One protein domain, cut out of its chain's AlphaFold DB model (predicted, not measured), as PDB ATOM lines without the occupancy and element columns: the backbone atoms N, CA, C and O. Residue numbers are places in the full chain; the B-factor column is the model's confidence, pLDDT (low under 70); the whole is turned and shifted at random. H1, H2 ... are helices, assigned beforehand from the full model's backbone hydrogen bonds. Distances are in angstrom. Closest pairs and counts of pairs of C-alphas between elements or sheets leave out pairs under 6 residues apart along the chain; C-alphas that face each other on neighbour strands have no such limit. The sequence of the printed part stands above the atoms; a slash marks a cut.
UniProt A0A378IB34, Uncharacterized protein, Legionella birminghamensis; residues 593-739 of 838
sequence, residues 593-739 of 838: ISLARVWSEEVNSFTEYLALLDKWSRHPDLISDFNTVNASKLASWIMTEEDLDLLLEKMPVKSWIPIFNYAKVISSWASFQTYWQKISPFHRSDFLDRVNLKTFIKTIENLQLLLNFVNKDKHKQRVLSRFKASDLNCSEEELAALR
ATOM      1  N   ILE A 593     231.391 160.237 295.797       82.44
ATOM      2  CA  ILE A 593     231.349 161.573 296.389       82.44
ATOM      3  C   ILE A 593     231.912 161.644 297.823       82.44
ATOM      4  O   ILE A 593     232.441 162.686 298.211       82.44
ATOM      5  N   SER A 594     231.832 160.567 298.614       85.12
ATOM      6  CA  SER A 594     232.381 160.513 299.978       85.12
ATOM      7  C   SER A 594     233.908 160.468 299.964       85.12
ATOM      8  O   SER A 594     234.544 161.229 300.687       85.12
ATOM      9  N   LEU A 595     234.509 159.662 299.081       86.81
ATOM     10  CA  LEU A 595     235.964 159.643 298.876       86.81
ATOM     11  C   LEU A 595     236.457 160.960 298.269       86.81
ATOM     12  O   LEU A 595     237.459 161.519 298.714       86.81
ATOM     13  N   ALA A 596     235.709 161.502 297.300       88.38
ATOM     14  CA  ALA A 596     236.014 162.796 296.703       88.38
ATOM     15  C   ALA A 596     236.026 163.923 297.743       88.38
ATOM     16  O   ALA A 596     236.832 164.849 297.623       88.38
ATOM     17  N   ARG A 597     235.172 163.839 298.775       88.75
ATOM     18  CA  ARG A 597     235.172 164.770 299.905       88.75
ATOM     19  C   ARG A 597     236.485 164.719 300.666       88.75
ATOM     20  O   ARG A 597     237.140 165.752 300.723       88.75
ATOM     21  N   VAL A 598     236.887 163.541 301.144       89.25
ATOM     22  CA  VAL A 598     238.114 163.355 301.939       89.25
ATOM     23  C   VAL A 598     239.351 163.831 301.176       89.25
ATOM     24  O   VAL A 598     240.099 164.674 301.660       89.25
ATOM     25  N   TRP A 599     239.524 163.406 299.921       90.44
ATOM     26  CA  TRP A 599     240.643 163.863 299.082       90.44
ATOM     27  C   TRP A 599     240.646 165.373 298.791       90.44
ATOM     28  O   TRP A 599     241.670 165.911 298.375       90.44
ATOM     29  N   SER A 600     239.514 166.052 298.987       90.69
ATOM     30  CA  SER A 600     239.362 167.496 298.782       90.69
ATOM     31  C   SER A 600     239.446 168.322 300.069       90.69
ATOM     32  O   SER A 600     239.425 169.557 299.993       90.69
ATOM     33  N   GLU A 601     239.498 167.689 301.246       87.44
ATOM     34  CA  GLU A 601     239.501 168.397 302.532       87.44
ATOM     35  C   GLU A 601     240.721 169.310 302.659       87.44
ATOM     36  O   GLU A 601     240.568 170.498 302.953       87.44
ATOM     37  N   GLU A 602     241.904 168.795 302.319       81.94
ATOM     38  CA  GLU A 602     243.179 169.516 302.423       81.94
ATOM     39  C   GLU A 602     243.467 170.462 301.245       81.94
ATOM     40  O   GLU A 602     244.447 171.206 301.275       81.94
ATOM     41  N   VAL A 603     242.615 170.483 300.216       89.88
ATOM     42  CA  VAL A 603     242.802 171.357 299.052       89.88
ATOM     43  C   VAL A 603     242.356 172.778 299.393       89.88
ATOM     44  O   VAL A 603     241.157 173.056 299.500       89.88
ATOM     45  N   ASN A 604     243.310 173.694 299.546       88.94
ATOM     46  CA  ASN A 604     243.073 175.062 300.013       88.94
ATOM     47  C   ASN A 604     243.438 176.138 298.983       88.94
ATOM     48  O   ASN A 604     243.084 177.305 299.162       88.94
ATOM     49  N   SER A 605     244.081 175.757 297.881       91.88
ATOM     50  CA  SER A 605     244.383 176.649 296.764       91.88
ATOM     51  C   SER A 605     243.979 176.066 295.412       91.88
ATOM     52  O   SER A 605     243.825 174.856 295.239       91.88
ATOM     53  N   PHE A 606     243.860 176.948 294.418       91.88
ATOM     54  CA  PHE A 606     243.568 176.543 293.047       91.88
ATOM     55  C   PHE A 606     244.654 175.627 292.465       91.88
ATOM     56  O   PHE A 606     244.343 174.621 291.835       91.88
ATOM     57  N   THR A 607     245.926 175.923 292.738       91.00
ATOM     58  CA  THR A 607     247.062 175.110 292.287       91.00
ATOM     59  C   THR A 607     247.024 173.696 292.869       91.00
ATOM     60  O   THR A 607     247.236 172.729 292.141       91.00
ATOM     61  N   GLU A 608     246.709 173.554 294.160       91.81
ATOM     62  CA  GLU A 608     246.527 172.243 294.803       91.81
ATOM     63  C   GLU A 608     245.349 171.475 294.195       91.81
ATOM     64  O   GLU A 608     245.434 170.264 293.997       91.81
ATOM     65  N   TYR A 609     244.269 172.174 293.841       92.94
ATOM     66  CA  TYR A 609     243.120 171.557 293.186       92.94
ATOM     67  C   TYR A 609     243.457 171.044 291.783       92.94
ATOM     68  O   TYR A 609     243.110 169.915 291.440       92.94
ATOM     69  N   LEU A 610     244.181 171.829 290.980       90.88
ATOM     70  CA  LEU A 610     244.652 171.386 289.665       90.88
ATOM     71  C   LEU A 610     245.589 170.175 289.783       90.88
ATOM     72  O   LEU A 610     245.469 169.239 288.995       90.88
ATOM     73  N   ALA A 611     246.456 170.144 290.800       90.56
ATOM     74  CA  ALA A 611     247.305 168.990 291.087       90.56
ATOM     75  C   ALA A 611     246.491 167.742 291.489       90.56
ATOM     76  O   ALA A 611     246.834 166.628 291.083       90.56
ATOM     77  N   LEU A 612     245.393 167.909 292.239       91.12
ATOM     78  CA  LEU A 612     244.462 166.821 292.555       91.12
ATOM     79  C   LEU A 612     243.789 166.274 291.286       91.12
ATOM     80  O   LEU A 612     243.725 165.057 291.105       91.12
ATOM     81  N   LEU A 613     243.327 167.154 290.391       90.06
ATOM     82  CA  LEU A 613     242.747 166.747 289.108       90.06
ATOM     83  C   LEU A 613     243.766 166.016 288.226       90.06
ATOM     84  O   LEU A 613     243.432 164.992 287.635       90.06
ATOM     85  N   ASP A 614     245.013 166.488 288.184       88.25
ATOM     86  CA  ASP A 614     246.100 165.823 287.458       88.25
ATOM     87  C   ASP A 614     246.371 164.417 287.992       88.25
ATOM     88  O   ASP A 614     246.436 163.457 287.214       88.25
ATOM     89  N   LYS A 615     246.465 164.283 289.321       89.12
ATOM     90  CA  LYS A 615     246.654 162.997 290.001       89.12
ATOM     91  C   LYS A 615     245.579 161.988 289.587       89.12
ATOM     92  O   LYS A 615     245.903 160.833 289.331       89.12
ATOM     93  N   TRP A 616     244.323 162.419 289.477       90.00
ATOM     94  CA  TRP A 616     243.174 161.555 289.170       90.00
ATOM     95  C   TRP A 616     242.697 161.611 287.710       90.00
ATOM     96  O   TRP A 616     241.640 161.076 287.386       90.00
ATOM     97  N   SER A 617     243.490 162.184 286.802       86.31
ATOM     98  CA  SER A 617     243.128 162.415 285.390       86.31
ATOM     99  C   SER A 617     242.696 161.163 284.609       86.31
ATOM    100  O   SER A 617     241.919 161.259 283.660       86.31
ATOM    101  N   ARG A 618     243.152 159.969 285.019       84.31
ATOM    102  CA  ARG A 618     242.761 158.673 284.424       84.31
ATOM    103  C   ARG A 618     241.342 158.216 284.799       84.31
ATOM    104  O   ARG A 618     240.865 157.237 284.231       84.31
ATOM    105  N   HIS A 619     240.672 158.917 285.718       85.69
ATOM    106  CA  HIS A 619     239.378 158.542 286.297       85.69
ATOM    107  C   HIS A 619     238.352 159.670 286.126       85.69
ATOM    108  O   HIS A 619     238.079 160.415 287.069       85.69
ATOM    109  N   PRO A 620     237.766 159.821 284.924       78.44
ATOM    110  CA  PRO A 620     236.897 160.952 284.598       78.44
ATOM    111  C   PRO A 620     235.629 161.031 285.462       78.44
ATOM    112  O   PRO A 620     235.120 162.132 285.675       78.44
ATOM    113  N   ASP A 621     235.153 159.901 285.991       76.38
ATOM    114  CA  ASP A 621     233.976 159.839 286.867       76.38
ATOM    115  C   ASP A 621     234.212 160.614 288.182       76.38
ATOM    116  O   ASP A 621     233.367 161.409 288.594       76.38
ATOM    117  N   LEU A 622     235.409 160.494 288.774       83.75
ATOM    118  CA  LEU A 622     235.791 161.209 290.002       83.75
ATOM    119  C   LEU A 622     235.957 162.717 289.792       83.75
ATOM    120  O   LEU A 622     235.717 163.501 290.708       83.75
ATOM    121  N   ILE A 623     236.349 163.147 288.589       84.88
ATOM    122  CA  ILE A 623     236.536 164.573 288.277       84.88
ATOM    123  C   ILE A 623     235.217 165.338 288.444       84.88
ATOM    124  O   ILE A 623     235.205 166.472 288.930       84.88
ATOM    125  N   SER A 624     234.086 164.725 288.086       80.50
ATOM    126  CA  SER A 624     232.763 165.319 288.311       80.50
ATOM    127  C   SER A 624     232.456 165.490 289.805       80.50
ATOM    128  O   SER A 624     231.969 166.544 290.228       80.50
ATOM    129  N   ASP A 625     232.796 164.491 290.619       86.38
ATOM    130  CA  ASP A 625     232.576 164.532 292.065       86.38
ATOM    131  C   ASP A 625     233.493 165.551 292.753       86.38
ATOM    132  O   ASP A 625     233.022 166.342 293.571       86.38
ATOM    133  N   PHE A 626     234.768 165.646 292.353       89.69
ATOM    134  CA  PHE A 626     235.687 166.678 292.847       89.69
ATOM    135  C   PHE A 626     235.188 168.093 292.558       89.69
ATOM    136  O   PHE A 626     235.288 168.966 293.422       89.69
ATOM    137  N   ASN A 627     234.648 168.340 291.360       85.19
ATOM    138  CA  ASN A 627     234.043 169.632 291.021       85.19
ATOM    139  C   ASN A 627     232.832 169.937 291.903       85.19
ATOM    140  O   ASN A 627     232.651 171.071 292.340       85.19
ATOM    141  N   THR A 628     232.007 168.925 292.166       85.75
ATOM    142  CA  THR A 628     230.799 169.068 292.983       85.75
ATOM    143  C   THR A 628     231.153 169.393 294.432       85.75
ATOM    144  O   THR A 628     230.610 170.341 294.998       85.75
ATOM    145  N   VAL A 629     232.109 168.666 295.018       88.50
ATOM    146  CA  VAL A 629     232.589 168.890 296.390       88.50
ATOM    147  C   VAL A 629     233.252 170.263 296.543       88.50
ATOM    148  O   VAL A 629     232.996 170.960 297.522       88.50
ATOM    149  N   ASN A 630     234.074 170.685 295.575       89.62
ATOM    150  CA  ASN A 630     234.834 171.939 295.656       89.62
ATOM    151  C   ASN A 630     234.122 173.143 295.025       89.62
ATOM    152  O   ASN A 630     234.726 174.207 294.908       89.62
ATOM    153  N   ALA A 631     232.849 173.020 294.633       87.25
ATOM    154  CA  ALA A 631     232.134 174.048 293.871       87.25
ATOM    155  C   ALA A 631     232.191 175.445 294.519       87.25
ATOM    156  O   ALA A 631     232.348 176.450 293.819       87.25
ATOM    157  N   SER A 632     232.097 175.511 295.853       86.25
ATOM    158  CA  SER A 632     232.188 176.754 296.626       86.25
ATOM    159  C   SER A 632     233.597 177.354 296.617       86.25
ATOM    160  O   SER A 632     233.740 178.548 296.360       86.25
ATOM    161  N   LYS A 633     234.635 176.534 296.839       89.44
ATOM    162  CA  LYS A 633     236.043 176.955 296.797       89.44
ATOM    163  C   LYS A 633     236.414 177.450 295.394       89.44
ATOM    164  O   LYS A 633     236.929 178.556 295.237       89.44
ATOM    165  N   LEU A 634     236.025 176.699 294.364       88.75
ATOM    166  CA  LEU A 634     236.266 177.030 292.960       88.75
ATOM    167  C   LEU A 634     235.640 178.362 292.537       88.75
ATOM    168  O   LEU A 634     236.245 179.089 291.758       88.75
ATOM    169  N   ALA A 635     234.476 178.728 293.080       84.94
ATOM    170  CA  ALA A 635     233.862 180.029 292.807       84.94
ATOM    171  C   ALA A 635     234.693 181.224 293.308       84.94
ATOM    172  O   ALA A 635     234.515 182.325 292.796       84.94
ATOM    173  N   SER A 636     235.570 181.014 294.295       85.62
ATOM    174  CA  SER A 636     236.505 182.034 294.790       85.62
ATOM    175  C   SER A 636     237.879 181.989 294.117       85.62
ATOM    176  O   SER A 636     238.598 182.984 294.132       85.62
ATOM    177  N   TRP A 637     238.244 180.846 293.534       91.81
ATOM    178  CA  TRP A 637     239.533 180.636 292.877       91.81
ATOM    179  C   TRP A 637     239.515 181.007 291.398       91.81
ATOM    180  O   TRP A 637     240.478 181.574 290.901       91.81
ATOM    181  N   ILE A 638     238.416 180.713 290.703       89.88
ATOM    182  CA  ILE A 638     238.278 180.974 289.273       89.88
ATOM    183  C   ILE A 638     237.746 182.390 289.111       89.88
ATOM    184  O   ILE A 638     236.534 182.624 289.147       89.88
ATOM    185  N   MET A 639     238.669 183.337 288.967       86.81
ATOM    186  CA  MET A 639     238.356 184.764 288.880       86.81
ATOM    187  C   MET A 639     238.674 185.348 287.500       86.81
ATOM    188  O   MET A 639     238.111 186.382 287.135       86.81
ATOM    189  N   THR A 640     239.528 184.680 286.723       88.25
ATOM    190  CA  THR A 640     239.968 185.110 285.392       88.25
ATOM    191  C   THR A 640     239.666 184.068 284.310       88.25
ATOM    192  O   THR A 640     239.305 182.926 284.598       88.25
ATOM    193  N   GLU A 641     239.794 184.471 283.040       86.44
ATOM    194  CA  GLU A 641     239.720 183.538 281.903       86.44
ATOM    195  C   GLU A 641     240.860 182.515 281.941       86.44
ATOM    196  O   GLU A 641     240.623 181.344 281.666       86.44
ATOM    197  N   GLU A 642     242.058 182.933 282.360       87.94
ATOM    198  CA  GLU A 642     243.227 182.058 282.493       87.94
ATOM    199  C   GLU A 642     242.973 180.944 283.520       87.94
ATOM    200  O   GLU A 642     243.253 179.781 283.242       87.94
ATOM    201  N   ASP A 643     242.352 181.261 284.665       88.69
ATOM    202  CA  ASP A 643     241.977 180.252 285.669       88.69
ATOM    203  C   ASP A 643     240.969 179.238 285.104       88.69
ATOM    204  O   ASP A 643     241.051 178.034 285.360       88.69
ATOM    205  N   LEU A 644     240.002 179.716 284.316       88.44
ATOM    206  CA  LEU A 644     239.009 178.854 283.684       88.44
ATOM    207  C   LEU A 644     239.646 177.963 282.612       88.44
ATOM    208  O   LEU A 644     239.311 176.782 282.539       88.44
ATOM    209  N   ASP A 645     240.568 178.492 281.810       86.81
ATOM    210  CA  ASP A 645     241.309 177.711 280.821       86.81
ATOM    211  C   ASP A 645     242.169 176.632 281.487       86.81
ATOM    212  O   ASP A 645     242.062 175.465 281.106       86.81
ATOM    213  N   LEU A 646     242.905 176.980 282.547       88.69
ATOM    214  CA  LEU A 646     243.689 176.027 283.340       88.69
ATOM    215  C   LEU A 646     242.819 174.903 283.916       88.69
ATOM    216  O   LEU A 646     243.215 173.739 283.894       88.69
ATOM    217  N   LEU A 647     241.611 175.217 284.396       88.06
ATOM    218  CA  LEU A 647     240.672 174.193 284.852       88.06
ATOM    219  C   LEU A 647     240.211 173.295 283.696       88.06
ATOM    220  O   LEU A 647     240.152 172.076 283.848       88.06
ATOM    221  N   LEU A 648     239.861 173.882 282.550       86.44
ATOM    222  CA  LEU A 648     239.333 173.154 281.394       86.44
ATOM    223  C   LEU A 648     240.369 172.240 280.739       86.44
ATOM    224  O   LEU A 648     239.982 171.198 280.213       86.44
ATOM    225  N   GLU A 649     241.654 172.585 280.799       85.25
ATOM    226  CA  GLU A 649     242.749 171.705 280.369       85.25
ATOM    227  C   GLU A 649     242.771 170.381 281.139       85.25
ATOM    228  O   GLU A 649     243.153 169.349 280.584       85.25
ATOM    229  N   LYS A 650     242.330 170.391 282.402       83.44
ATOM    230  CA  LYS A 650     242.284 169.205 283.272       83.44
ATOM    231  C   LYS A 650     240.961 168.442 283.199       83.44
ATOM    232  O   LYS A 650     240.817 167.399 283.834       83.44
ATOM    233  N   MET A 651     239.982 168.942 282.445       80.38
ATOM    234  CA  MET A 651     238.657 168.334 282.341       80.38
ATOM    235  C   MET A 651     238.575 167.316 281.197       80.38
ATOM    236  O   MET A 651     239.232 167.469 280.167       80.38
ATOM    237  N   PRO A 652     237.680 166.316 281.294       72.00
ATOM    238  CA  PRO A 652     237.341 165.475 280.154       72.00
ATOM    239  C   PRO A 652     236.864 166.336 278.973       72.00
ATOM    240  O   PRO A 652     236.083 167.268 279.163       72.00
ATOM    241  N   VAL A 653     237.254 165.969 277.744       63.75
ATOM    242  CA  VAL A 653     237.061 166.730 276.481       63.75
ATOM    243  C   VAL A 653     235.609 167.193 276.215       63.75
ATOM    244  O   VAL A 653     235.372 168.070 275.388       63.75
ATOM    245  N   LYS A 654     234.616 166.640 276.923       64.25
ATOM    246  CA  LYS A 654     233.184 166.956 276.782       64.25
ATOM    247  C   LYS A 654     232.565 167.722 277.968       64.25
ATOM    248  O   LYS A 654     231.351 167.929 277.977       64.25
ATOM    249  N   SER A 655     233.347 168.139 278.965       71.06
ATOM    250  CA  SER A 655     232.821 168.803 280.166       71.06
ATOM    251  C   SER A 655     232.533 170.289 279.917       71.06
ATOM    252  O   SER A 655     233.409 171.144 280.012       71.06
ATOM    253  N   TRP A 656     231.282 170.616 279.583       81.19
ATOM    254  CA  TRP A 656     230.823 172.005 279.412       81.19
ATOM    255  C   TRP A 656     230.381 172.661 280.734       81.19
ATOM    256  O   TRP A 656     230.174 173.874 280.786       81.19
ATOM    257  N   ILE A 657     230.226 171.868 281.799       80.88
ATOM    258  CA  ILE A 657     229.691 172.299 283.097       80.88
ATOM    259  C   ILE A 657     230.563 173.391 283.750       80.88
ATOM    260  O   ILE A 657     229.996 174.406 284.160       80.88
ATOM    261  N   PRO A 658     231.910 173.283 283.795       83.88
ATOM    262  CA  PRO A 658     232.749 174.338 284.370       83.88
ATOM    263  C   PRO A 658     232.624 175.670 283.619       83.88
ATOM    264  O   PRO A 658     232.467 176.717 284.243       83.88
ATOM    265  N   ILE A 659     232.565 175.628 282.282       86.25
ATOM    266  CA  ILE A 659     232.355 176.815 281.435       86.25
ATOM    267  C   ILE A 659     231.051 177.525 281.818       86.25
ATOM    268  O   ILE A 659     230.985 178.748 281.910       86.25
ATOM    269  N   PHE A 660     229.995 176.749 282.058       85.19
ATOM    270  CA  PHE A 660     228.687 177.275 282.424       85.19
ATOM    271  C   PHE A 660     228.642 177.837 283.853       85.19
ATOM    272  O   PHE A 660     228.011 178.872 284.094       85.19
ATOM    273  N   ASN A 661     229.307 177.174 284.801       84.50
ATOM    274  CA  ASN A 661     229.342 177.584 286.205       84.50
ATOM    275  C   ASN A 661     230.157 178.864 286.416       84.50
ATOM    276  O   ASN A 661     229.735 179.723 287.191       84.50
ATOM    277  N   TYR A 662     231.248 179.037 285.665       88.06
ATOM    278  CA  TYR A 662     232.171 180.168 285.811       88.06
ATOM    279  C   TYR A 662     232.092 181.179 284.662       88.06
ATOM    280  O   TYR A 662     232.939 182.053 284.547       88.06
ATOM    281  N   ALA A 663     231.021 181.151 283.863       87.12
ATOM    282  CA  ALA A 663     230.814 182.021 282.699       87.12
ATOM    283  C   ALA A 663     230.995 183.537 282.957       87.12
ATOM    284  O   ALA A 663     231.197 184.305 282.020       87.12
ATOM    285  N   LYS A 664     230.914 183.984 284.217       85.88
ATOM    286  CA  LYS A 664     231.094 185.386 284.618       85.88
ATOM    287  C   LYS A 664     232.520 185.912 284.425       85.88
ATOM    288  O   LYS A 664     232.658 187.120 284.264       85.88
ATOM    289  N   VAL A 665     233.540 185.046 284.449       87.75
ATOM    290  CA  VAL A 665     234.951 185.452 284.274       87.75
ATOM    291  C   VAL A 665     235.295 185.767 282.817       87.75
ATOM    292  O   VAL A 665     236.300 186.414 282.541       87.75
ATOM    293  N   ILE A 666     234.425 185.358 281.888       89.50
ATOM    294  CA  ILE A 666     234.570 185.618 280.460       89.50
ATOM    295  C   ILE A 666     234.424 187.124 280.215       89.50
ATOM    296  O   ILE A 666     233.357 187.723 280.396       89.50
ATOM    297  N   SER A 667     235.529 187.727 279.811       86.69
ATOM    298  CA  SER A 667     235.767 189.153 279.672       86.69
ATOM    299  C   SER A 667     236.219 189.572 278.273       86.69
ATOM    300  O   SER A 667     236.224 190.773 278.005       86.69
ATOM    301  N   SER A 668     236.509 188.631 277.364       88.75
ATOM    302  CA  SER A 668     236.918 188.919 275.987       88.75
ATOM    303  C   SER A 668     236.016 188.279 274.919       88.75
ATOM    304  O   SER A 668     235.394 187.230 275.107       88.75
ATOM    305  N   TRP A 669     235.957 188.924 273.746       86.88
ATOM    306  CA  TRP A 669     235.206 188.431 272.585       86.88
ATOM    307  C   TRP A 669     235.745 187.083 272.076       86.88
ATOM    308  O   TRP A 669     234.965 186.180 271.775       86.88
ATOM    309  N   ALA A 670     237.071 186.931 272.028       87.88
ATOM    310  CA  ALA A 670     237.724 185.711 271.560       87.88
ATOM    311  C   ALA A 670     237.399 184.509 272.465       87.88
ATOM    312  O   ALA A 670     236.968 183.464 271.972       87.88
ATOM    313  N   SER A 671     237.511 184.671 273.786       87.12
ATOM    314  CA  SER A 671     237.202 183.613 274.756       87.12
ATOM    315  C   SER A 671     235.723 183.231 274.728       87.12
ATOM    316  O   SER A 671     235.386 182.046 274.711       87.12
ATOM    317  N   PHE A 672     234.818 184.209 274.600       90.12
ATOM    318  CA  PHE A 672     233.393 183.934 274.408       90.12
ATOM    319  C   PHE A 672     233.132 183.038 273.185       90.12
ATOM    320  O   PHE A 672     232.382 182.064 273.294       90.12
ATOM    321  N   GLN A 673     233.757 183.321 272.037       88.44
ATOM    322  CA  GLN A 673     233.602 182.505 270.828       88.44
ATOM    323  C   GLN A 673     234.129 181.079 271.027       88.44
ATOM    324  O   GLN A 673     233.450 180.119 270.649       88.44
ATOM    325  N   THR A 674     235.295 180.938 271.661       87.75
ATOM    326  CA  THR A 674     235.914 179.642 271.970       87.75
ATOM    327  C   THR A 674     235.015 178.792 272.869       87.75
ATOM    328  O   THR A 674     234.719 177.635 272.560       87.75
ATOM    329  N   TYR A 675     234.505 179.364 273.959       89.62
ATOM    330  CA  TYR A 675     233.646 178.652 274.906       89.62
ATOM    331  C   TYR A 675     232.246 178.367 274.355       89.62
ATOM    332  O   TYR A 675     231.684 177.301 274.613       89.62
ATOM    333  N   TRP A 676     231.694 179.260 273.531       87.94
ATOM    334  CA  TRP A 676     230.401 179.065 272.868       87.94
ATOM    335  C   TRP A 676     230.343 177.782 272.031       87.94
ATOM    336  O   TRP A 676     229.312 177.100 271.986       87.94
ATOM    337  N   GLN A 677     231.455 177.441 271.375       85.94
ATOM    338  CA  GLN A 677     231.565 176.223 270.577       85.94
ATOM    339  C   GLN A 677     231.594 174.961 271.449       85.94
ATOM    340  O   GLN A 677     231.005 173.954 271.058       85.94
ATOM    341  N   LYS A 678     232.201 175.034 272.641       84.44
ATOM    342  CA  LYS A 678     232.314 173.921 273.599       84.44
ATOM    343  C   LYS A 678     231.018 173.651 274.384       84.44
ATOM    344  O   LYS A 678     230.835 172.554 274.904       84.44
ATOM    345  N   ILE A 679     230.097 174.617 274.459       85.31
ATOM    346  CA  ILE A 679     228.822 174.465 275.176       85.31
ATOM    347  C   ILE A 679     227.763 173.770 274.320       85.31
ATOM    348  O   ILE A 679     227.500 174.143 273.169       85.31
ATOM    349  N   SER A 680     227.080 172.807 274.946       81.38
ATOM    350  CA  SER A 680     225.934 172.097 274.377       81.38
ATOM    351  C   SER A 680     224.862 173.065 273.841       81.38
ATOM    352  O   SER A 680     224.466 173.994 274.555       81.38
ATOM    353  N   PRO A 681     224.316 172.843 272.627       81.50
ATOM    354  CA  PRO A 681     223.287 173.700 272.035       81.50
ATOM    355  C   PRO A 681     222.065 173.951 272.928       81.50
ATOM    356  O   PRO A 681     221.452 175.014 272.816       81.50
ATOM    357  N   PHE A 682     221.736 173.006 273.814       81.44
ATOM    358  CA  PHE A 682     220.624 173.110 274.762       81.44
ATOM    359  C   PHE A 682     220.856 174.170 275.851       81.44
ATOM    360  O   PHE A 682     219.911 174.846 276.246       81.44
ATOM    361  N   HIS A 683     222.107 174.383 276.279       83.44
ATOM    362  CA  HIS A 683     222.458 175.288 277.386       83.44
ATOM    363  C   HIS A 683     222.961 176.665 276.931       83.44
ATOM    364  O   HIS A 683     223.130 177.570 277.748       83.44
ATOM    365  N   ARG A 684     223.151 176.868 275.620       87.62
ATOM    366  CA  ARG A 684     223.636 178.136 275.047       87.62
ATOM    367  C   ARG A 684     222.795 179.347 275.442       87.62
ATOM    368  O   ARG A 684     223.346 180.419 275.665       87.62
ATOM    369  N   SER A 685     221.478 179.188 275.564       85.19
ATOM    370  CA  SER A 685     220.615 180.314 275.923       85.19
ATOM    371  C   SER A 685     220.797 180.771 277.371       85.19
ATOM    372  O   SER A 685     220.652 181.962 277.616       85.19
ATOM    373  N   ASP A 686     221.099 179.862 278.297       84.19
ATOM    374  CA  ASP A 686     221.336 180.204 279.704       84.19
ATOM    375  C   ASP A 686     222.789 180.633 279.931       84.19
ATOM    376  O   ASP A 686     223.072 181.468 280.786       84.19
ATOM    377  N   PHE A 687     223.716 180.134 279.110       88.38
ATOM    378  CA  PHE A 687     225.089 180.627 279.085       88.38
ATOM    379  C   PHE A 687     225.145 182.116 278.720       88.38
ATOM    380  O   PHE A 687     225.831 182.880 279.396       88.38
ATOM    381  N   LEU A 688     224.357 182.553 277.725       87.62
ATOM    382  CA  LEU A 688     224.245 183.972 277.356       87.62
ATOM    383  C   LEU A 688     223.812 184.872 278.509       87.62
ATOM    384  O   LEU A 688     224.162 186.046 278.492       87.62
ATOM    385  N   ASP A 689     223.065 184.358 279.483       85.06
ATOM    386  CA  ASP A 689     222.645 185.132 280.653       85.06
ATOM    387  C   ASP A 689     223.739 185.213 281.714       85.06
ATOM    388  O   ASP A 689     223.854 186.213 282.426       85.06
ATOM    389  N   ARG A 690     224.554 184.163 281.816       86.62
ATOM    390  CA  ARG A 690     225.599 184.043 282.834       86.62
ATOM    391  C   ARG A 690     226.873 184.796 282.467       86.62
ATOM    392  O   ARG A 690     227.515 185.332 283.368       86.62
ATOM    393  N   VAL A 691     227.211 184.889 281.179       89.25
ATOM    394  CA  VAL A 691     228.343 185.705 280.705       89.25
ATOM    395  C   VAL A 691     228.042 187.183 280.915       89.25
ATOM    396  O   VAL A 691     226.952 187.648 280.584       89.25
ATOM    397  N   ASN A 692     228.989 187.966 281.423       88.31
ATOM    398  CA  ASN A 692     228.815 189.413 281.504       88.31
ATOM    399  C   ASN A 692     229.171 190.078 280.168       88.31
ATOM    400  O   ASN A 692     230.232 190.662 280.035       88.31
ATOM    401  N   LEU A 693     228.277 190.025 279.177       87.19
ATOM    402  CA  LEU A 693     228.545 190.522 277.816       87.19
ATOM    403  C   LEU A 693     229.019 191.992 277.762       87.19
ATOM    404  O   LEU A 693     229.700 192.390 276.823       87.19
ATOM    405  N   LYS A 694     228.699 192.807 278.776       87.56
ATOM    406  CA  LYS A 694     229.113 194.216 278.865       87.56
ATOM    407  C   LYS A 694     230.614 194.412 279.085       87.56
ATOM    408  O   LYS A 694     231.088 195.545 279.010       87.56
ATOM    409  N   THR A 695     231.372 193.367 279.412       84.38
ATOM    410  CA  THR A 695     232.828 193.460 279.611       84.38
ATOM    411  C   THR A 695     233.567 193.696 278.292       84.38
ATOM    412  O   THR A 695     234.444 194.553 278.268       84.38
ATOM    413  N   PHE A 696     233.147 193.060 277.191       87.06
ATOM    414  CA  PHE A 696     233.778 193.177 275.861       87.06
ATOM    415  C   PHE A 696     232.890 193.804 274.774       87.06
ATOM    416  O   PHE A 696     233.386 194.235 273.731       87.06
ATOM    417  N   ILE A 697     231.581 193.907 274.999       88.81
ATOM    418  CA  ILE A 697     230.682 194.639 274.103       88.81
ATOM    419  C   ILE A 697     230.545 196.074 274.624       88.81
ATOM    420  O   ILE A 697     229.832 196.318 275.597       88.81
ATOM    421  N   LYS A 698     231.277 197.006 274.002       84.25
ATOM    422  CA  LYS A 698     231.348 198.428 274.396       84.25
ATOM    423  C   LYS A 698     230.776 199.392 273.362       84.25
ATOM    424  O   LYS A 698     230.561 200.555 273.680       84.25
ATOM    425  N   THR A 699     230.562 198.918 272.141       87.12
ATOM    426  CA  THR A 699     230.045 199.716 271.032       87.12
ATOM    427  C   THR A 699     228.935 198.967 270.315       87.12
ATOM    428  O   THR A 699     228.781 197.745 270.458       87.12
ATOM    429  N   ILE A 700     228.157 199.704 269.529       84.56
ATOM    430  CA  ILE A 700     227.078 199.138 268.729       84.56
ATOM    431  C   ILE A 700     227.595 198.158 267.661       84.56
ATOM    432  O   ILE A 700     226.951 197.139 267.412       84.56
ATOM    433  N   GLU A 701     228.790 198.381 267.103       85.50
ATOM    434  CA  GLU A 701     229.422 197.469 266.140       85.50
ATOM    435  C   GLU A 701     229.771 196.125 266.793       85.50
ATOM    436  O   GLU A 701     229.491 195.064 266.227       85.50
ATOM    437  N   ASN A 702     230.300 196.140 268.024       85.94
ATOM    438  CA  ASN A 702     230.581 194.912 268.777       85.94
ATOM    439  C   ASN A 702     229.294 194.116 269.038       85.94
ATOM    440  O   ASN A 702     229.281 192.887 268.937       85.94
ATOM    441  N   LEU A 703     228.192 194.808 269.349       86.94
ATOM    442  CA  LEU A 703     226.894 194.169 269.549       86.94
ATOM    443  C   LEU A 703     226.374 193.542 268.247       86.94
ATOM    444  O   LEU A 703     225.914 192.401 268.268       86.94
ATOM    445  N   GLN A 704     226.480 194.237 267.113       85.06
ATOM    446  CA  GLN A 704     226.091 193.702 265.802       85.06
ATOM    447  C   GLN A 704     226.876 192.432 265.443       85.06
ATOM    448  O   GLN A 704     226.281 191.448 264.993       85.06
ATOM    449  N   LEU A 705     228.187 192.409 265.713       86.81
ATOM    450  CA  LEU A 705     229.024 191.217 265.536       86.81
ATOM    451  C   LEU A 705     228.515 190.033 266.375       86.81
ATOM    452  O   LEU A 705     228.391 188.919 265.857       86.81
ATOM    453  N   LEU A 706     228.133 190.267 267.636       87.12
ATOM    454  CA  LEU A 706     227.554 189.234 268.500       87.12
ATOM    455  C   LEU A 706     226.203 188.717 268.002       87.12
ATOM    456  O   LEU A 706     225.970 187.505 268.004       87.12
ATOM    457  N   LEU A 707     225.322 189.607 267.552       86.44
ATOM    458  CA  LEU A 707     224.003 189.233 267.038       86.44
ATOM    459  C   LEU A 707     224.105 188.386 265.765       86.44
ATOM    460  O   LEU A 707     223.355 187.417 265.619       86.44
ATOM    461  N   ASN A 708     225.069 188.698 264.898       85.31
ATOM    462  CA  ASN A 708     225.388 187.892 263.720       85.31
ATOM    463  C   ASN A 708     226.015 186.542 264.095       85.31
ATOM    464  O   ASN A 708     225.791 185.549 263.414       85.31
ATOM    465  N   PHE A 709     226.754 186.457 265.202       86.25
ATOM    466  CA  PHE A 709     227.363 185.203 265.648       86.25
ATOM    467  C   PHE A 709     226.351 184.212 266.260       86.25
ATOM    468  O   PHE A 709     226.391 183.017 265.963       86.25
ATOM    469  N   VAL A 710     225.412 184.667 267.104       84.12
ATOM    470  CA  VAL A 710     224.488 183.760 267.826       84.12
ATOM    471  C   VAL A 710     223.341 183.203 266.971       84.12
ATOM    472  O   VAL A 710     222.693 182.247 267.411       84.12
ATOM    473  N   ASN A 711     223.123 183.765 265.771       71.94
ATOM    474  CA  ASN A 711     222.264 183.356 264.640       71.94
ATOM    475  C   ASN A 711     220.778 183.013 264.890       71.94
ATOM    476  O   ASN A 711     219.969 183.166 263.980       71.94
ATOM    477  N   LYS A 712     220.367 182.615 266.096       80.81
ATOM    478  CA  LYS A 712     218.975 182.319 266.463       80.81
ATOM    479  C   LYS A 712     218.292 183.555 267.042       80.81
ATOM    480  O   LYS A 712     218.810 184.152 267.986       80.81
ATOM    481  N   ASP A 713     217.083 183.861 266.582       76.06
ATOM    482  CA  ASP A 713     216.326 185.046 267.023       76.06
ATOM    483  C   ASP A 713     216.087 185.087 268.536       76.06
ATOM    484  O   ASP A 713     216.236 186.134 269.162       76.06
ATOM    485  N   LYS A 714     215.830 183.928 269.156       79.06
ATOM    486  CA  LYS A 714     215.699 183.812 270.618       79.06
ATOM    487  C   LYS A 714     216.973 184.255 271.354       79.06
ATOM    488  O   LYS A 714     216.882 184.886 272.402       79.06
ATOM    489  N   HIS A 715     218.155 183.932 270.825       85.62
ATOM    490  CA  HIS A 715     219.430 184.363 271.406       85.62
ATOM    491  C   HIS A 715     219.676 185.852 271.155       85.62
ATOM    492  O   HIS A 715     220.072 186.554 272.079       85.62
ATOM    493  N   LYS A 716     219.377 186.342 269.942       84.25
ATOM    494  CA  LYS A 716     219.496 187.763 269.579       84.25
ATOM    495  C   LYS A 716     218.661 188.651 270.501       84.25
ATOM    496  O   LYS A 716     219.183 189.602 271.070       84.25
ATOM    497  N   GLN A 717     217.393 188.298 270.721       80.75
ATOM    498  CA  GLN A 717     216.507 189.021 271.640       80.75
ATOM    499  C   GLN A 717     217.039 189.020 273.080       80.75
ATOM    500  O   GLN A 717     217.010 190.052 273.748       80.75
ATOM    501  N   ARG A 718     217.568 187.882 273.548       82.44
ATOM    502  CA  ARG A 718     218.118 187.758 274.903       82.44
ATOM    503  C   ARG A 718     219.370 188.620 275.079       82.44
ATOM    504  O   ARG A 718     219.445 189.358 276.052       82.44
ATOM    505  N   VAL A 719     220.281 188.630 274.100       85.94
ATOM    506  CA  VAL A 719     221.447 189.534 274.061       85.94
ATOM    507  C   VAL A 719     221.008 191.004 274.063       85.94
ATOM    508  O   VAL A 719     221.448 191.759 274.926       85.94
ATOM    509  N   LEU A 720     220.098 191.400 273.164       84.69
ATOM    510  CA  LEU A 720     219.603 192.781 273.043       84.69
ATOM    511  C   LEU A 720     218.972 193.303 274.337       84.69
ATOM    512  O   LEU A 720     219.154 194.465 274.686       84.69
ATOM    513  N   SER A 721     218.261 192.446 275.076       83.81
ATOM    514  CA  SER A 721     217.601 192.832 276.330       83.81
ATOM    515  C   SER A 721     218.568 193.246 277.449       83.81
ATOM    516  O   SER A 721     218.145 193.850 278.434       83.81
ATOM    517  N   ARG A 722     219.866 192.942 277.309       85.50
ATOM    518  CA  ARG A 722     220.882 193.189 278.342       85.50
ATOM    519  C   ARG A 722     221.617 194.519 278.202       85.50
ATOM    520  O   ARG A 722     222.351 194.878 279.124       85.50
ATOM    521  N   PHE A 723     221.426 195.242 277.102       85.62
ATOM    522  CA  PHE A 723     222.103 196.508 276.830       85.62
ATOM    523  C   PHE A 723     221.105 197.666 276.773       85.62
ATOM    524  O   PHE A 723     219.998 197.526 276.256       85.62
ATOM    525  N   LYS A 724     221.515 198.811 277.316       85.88
ATOM    526  CA  LYS A 724     220.897 200.126 277.114       85.88
ATOM    527  C   LYS A 724     221.774 200.944 276.172       85.88
ATOM    528  O   LYS A 724     222.960 200.641 276.039       85.88
ATOM    529  N   ALA A 725     221.237 202.003 275.570       79.69
ATOM    530  CA  ALA A 725     222.011 202.818 274.633       79.69
ATOM    531  C   ALA A 725     223.273 203.417 275.285       79.69
ATOM    532  O   ALA A 725     224.352 203.431 274.687       79.69
ATOM    533  N   SER A 726     223.169 203.760 276.576       82.12
ATOM    534  CA  SER A 726     224.280 204.220 277.415       82.12
ATOM    535  C   SER A 726     225.398 203.190 277.621       82.12
ATOM    536  O   SER A 726     226.524 203.580 277.897       82.12
ATOM    537  N   ASP A 727     225.115 201.885 277.529       83.62
ATOM    538  CA  ASP A 727     226.136 200.835 277.683       83.62
ATOM    539  C   ASP A 727     227.036 200.704 276.436       83.62
ATOM    540  O   ASP A 727     228.090 200.074 276.508       83.62
ATOM    541  N   LEU A 728     226.603 201.256 275.296       84.06
ATOM    542  CA  LEU A 728     227.190 201.049 273.964       84.06
ATOM    543  C   LEU A 728     227.637 202.353 273.289       84.06
ATOM    544  O   LEU A 728     228.008 202.328 272.117       84.06
ATOM    545  N   ASN A 729     227.563 203.480 274.009       82.56
ATOM    546  CA  ASN A 729     227.835 204.826 273.495       82.56
ATOM    547  C   ASN A 729     227.071 205.153 272.195       82.56
ATOM    548  O   ASN A 729     227.640 205.729 271.273       82.56
ATOM    549  N   CYS A 730     225.790 204.782 272.126       83.31
ATOM    550  CA  CYS A 730     224.917 205.017 270.969       83.31
ATOM    551  C   CYS A 730     223.618 205.717 271.396       83.31
ATOM    552  O   CYS A 730     223.363 205.882 272.595       83.31
ATOM    553  N   SER A 731     222.794 206.137 270.436       83.25
ATOM    554  CA  SER A 731     221.447 206.641 270.726       83.25
ATOM    555  C   SER A 731     220.453 205.496 270.985       83.25
ATOM    556  O   SER A 731     220.636 204.359 270.542       83.25
ATOM    557  N   GLU A 732     219.362 205.773 271.711       80.75
ATOM    558  CA  GLU A 732     218.276 204.790 271.898       80.75
ATOM    559  C   GLU A 732     217.640 204.377 270.560       80.75
ATOM    560  O   GLU A 732     217.169 203.251 270.423       80.75
ATOM    561  N   GLU A 733     217.688 205.249 269.552       76.56
ATOM    562  CA  GLU A 733     217.203 204.983 268.195       76.56
ATOM    563  C   GLU A 733     218.123 204.005 267.451       76.56
ATOM    564  O   GLU A 733     217.643 203.058 266.826       76.56
ATOM    565  N   GLU A 734     219.442 204.175 267.577       76.25
ATOM    566  CA  GLU A 734     220.445 203.273 267.003       76.25
ATOM    567  C   GLU A 734     220.360 201.868 267.619       76.25
ATOM    568  O   GLU A 734     220.402 200.864 266.904       76.25
ATOM    569  N   LEU A 735     220.152 201.768 268.937       80.62
ATOM    570  CA  LEU A 735     219.945 200.481 269.607       80.62
ATOM    571  C   LEU A 735     218.578 199.857 269.276       80.62
ATOM    572  O   LEU A 735     218.472 198.635 269.131       80.62
ATOM    573  N   ALA A 736     217.526 200.669 269.149       74.12
ATOM    574  CA  ALA A 736     216.197 200.201 268.763       74.12
ATOM    575  C   ALA A 736     216.178 199.641 267.335       74.12
ATOM    576  O   ALA A 736     215.511 198.633 267.103       74.12
ATOM    577  N   ALA A 737     216.963 200.212 266.415       76.69
ATOM    578  CA  ALA A 737     217.097 199.725 265.041       76.69
ATOM    579  C   ALA A 737     217.667 198.295 264.947       76.69
ATOM    580  O   ALA A 737     217.429 197.597 263.962       76.69
ATOM    581  N   LEU A 738     218.385 197.828 265.976       72.56
ATOM    582  CA  LEU A 738     218.897 196.456 266.060       72.56
ATOM    583  C   LEU A 738     217.878 195.443 266.585       72.56
ATOM    584  O   LEU A 738     218.123 194.234 266.517       72.56
ATOM    585  N   ARG A 739     216.748 195.901 267.134       67.00
ATOM    586  CA  ARG A 739     215.700 194.997 267.599       67.00
ATOM    587  C   ARG A 739     214.950 194.446 266.386       67.00
ATOM    588  O   ARG A 739     214.473 195.227 265.567       67.00
TER     589      ARG A 739
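What this domain is: This is residues 593 to 739 of the 838 residues of an uncharacterized protein of Legionella birminghamensis (UniProt A0A378IB34). Eleven short helices are stacked one after another into a rod, the chain winding as a solenoid of stacked turns from H1 at one end to H11 at the other. H2, H5, H7 and H9 form a row along one side and run nearly the same way, while H3, H4, H6, H8 and H10 line the other side. The printed part has 147 residues, with the helices in the order H1 to H11 and no named strand; the class is all helix. The whole is only just loose, close to compact, with a radius of gyration of the C-alphas of 18.0 A, and spans 57 by 26 by 21 A.

Where its parts are: H1, residues 593 to 601, begins at C-alpha 593 (231.349, 161.573, 296.389). H2 is residues 606 to 615, 14.2 A long, and H3 is residues 620 to 629, 14.9 A. H4 is residues 631 to 637, H5 residues 641 to 649, and H6 residues 657 to 661. H7, residues 669 to 678, is 14.8 A long and begins at C-alpha 669 (235.206, 188.431, 272.585). H8 is residues 684 to 690. H9, residues 700 to 710, is the longest helix by residues, 15.6 A. H10 is residues 713 to 720. H11, residues 732 to 737, ends at C-alpha 737 (217.097, 199.725, 265.041).

How they stand to each other: H1 and H3 touch at a steep tilt of 64 degrees, the same way; their closest C-alphas, of Ile 593 and Asp 625, are 5.4 A apart. H2 is close to H5 but not clearly touching, at a shallow tilt of 13 degrees, the same way; the closest C-alphas, of Leu 610 and Leu 647, are 6.8 A apart. H4 and H6 are near each other. H5 and H6 touch, the closest C-alphas, of Leu 644 and Ile 659, being 7.3 A apart. H7 and H9 are near each other. H8 and H10 touch at a shallow tilt of 13 degrees, the same way; C-alphas 685 and 715, the closest, are 6.2 A apart. H9 and H10 form a helical hairpin at 29 degrees, with C-alphas 707 and 716, the closest, 5.4 A apart. H11 touches no helix. Helix packing is mostly aligned, only just. In H1, H2, H5, H6, H9, H10 and H11 every O i to N i+4 pair is within hydrogen-bond range; the counts are 4 of 6 in H3, 2 of 3 in H4, 5 of 6 in H7 and 2 of 3 in H8.

The domain as a whole: The C-alphas of Leu 595 and Glu 733, the two farthest apart, are 57.9 A apart. The printed part has no cut. The link from H10 to H11, 11 residues, is long. Mean pLDDT of the printed part is 85.0; residues 653 to 654 and 739 are under 70.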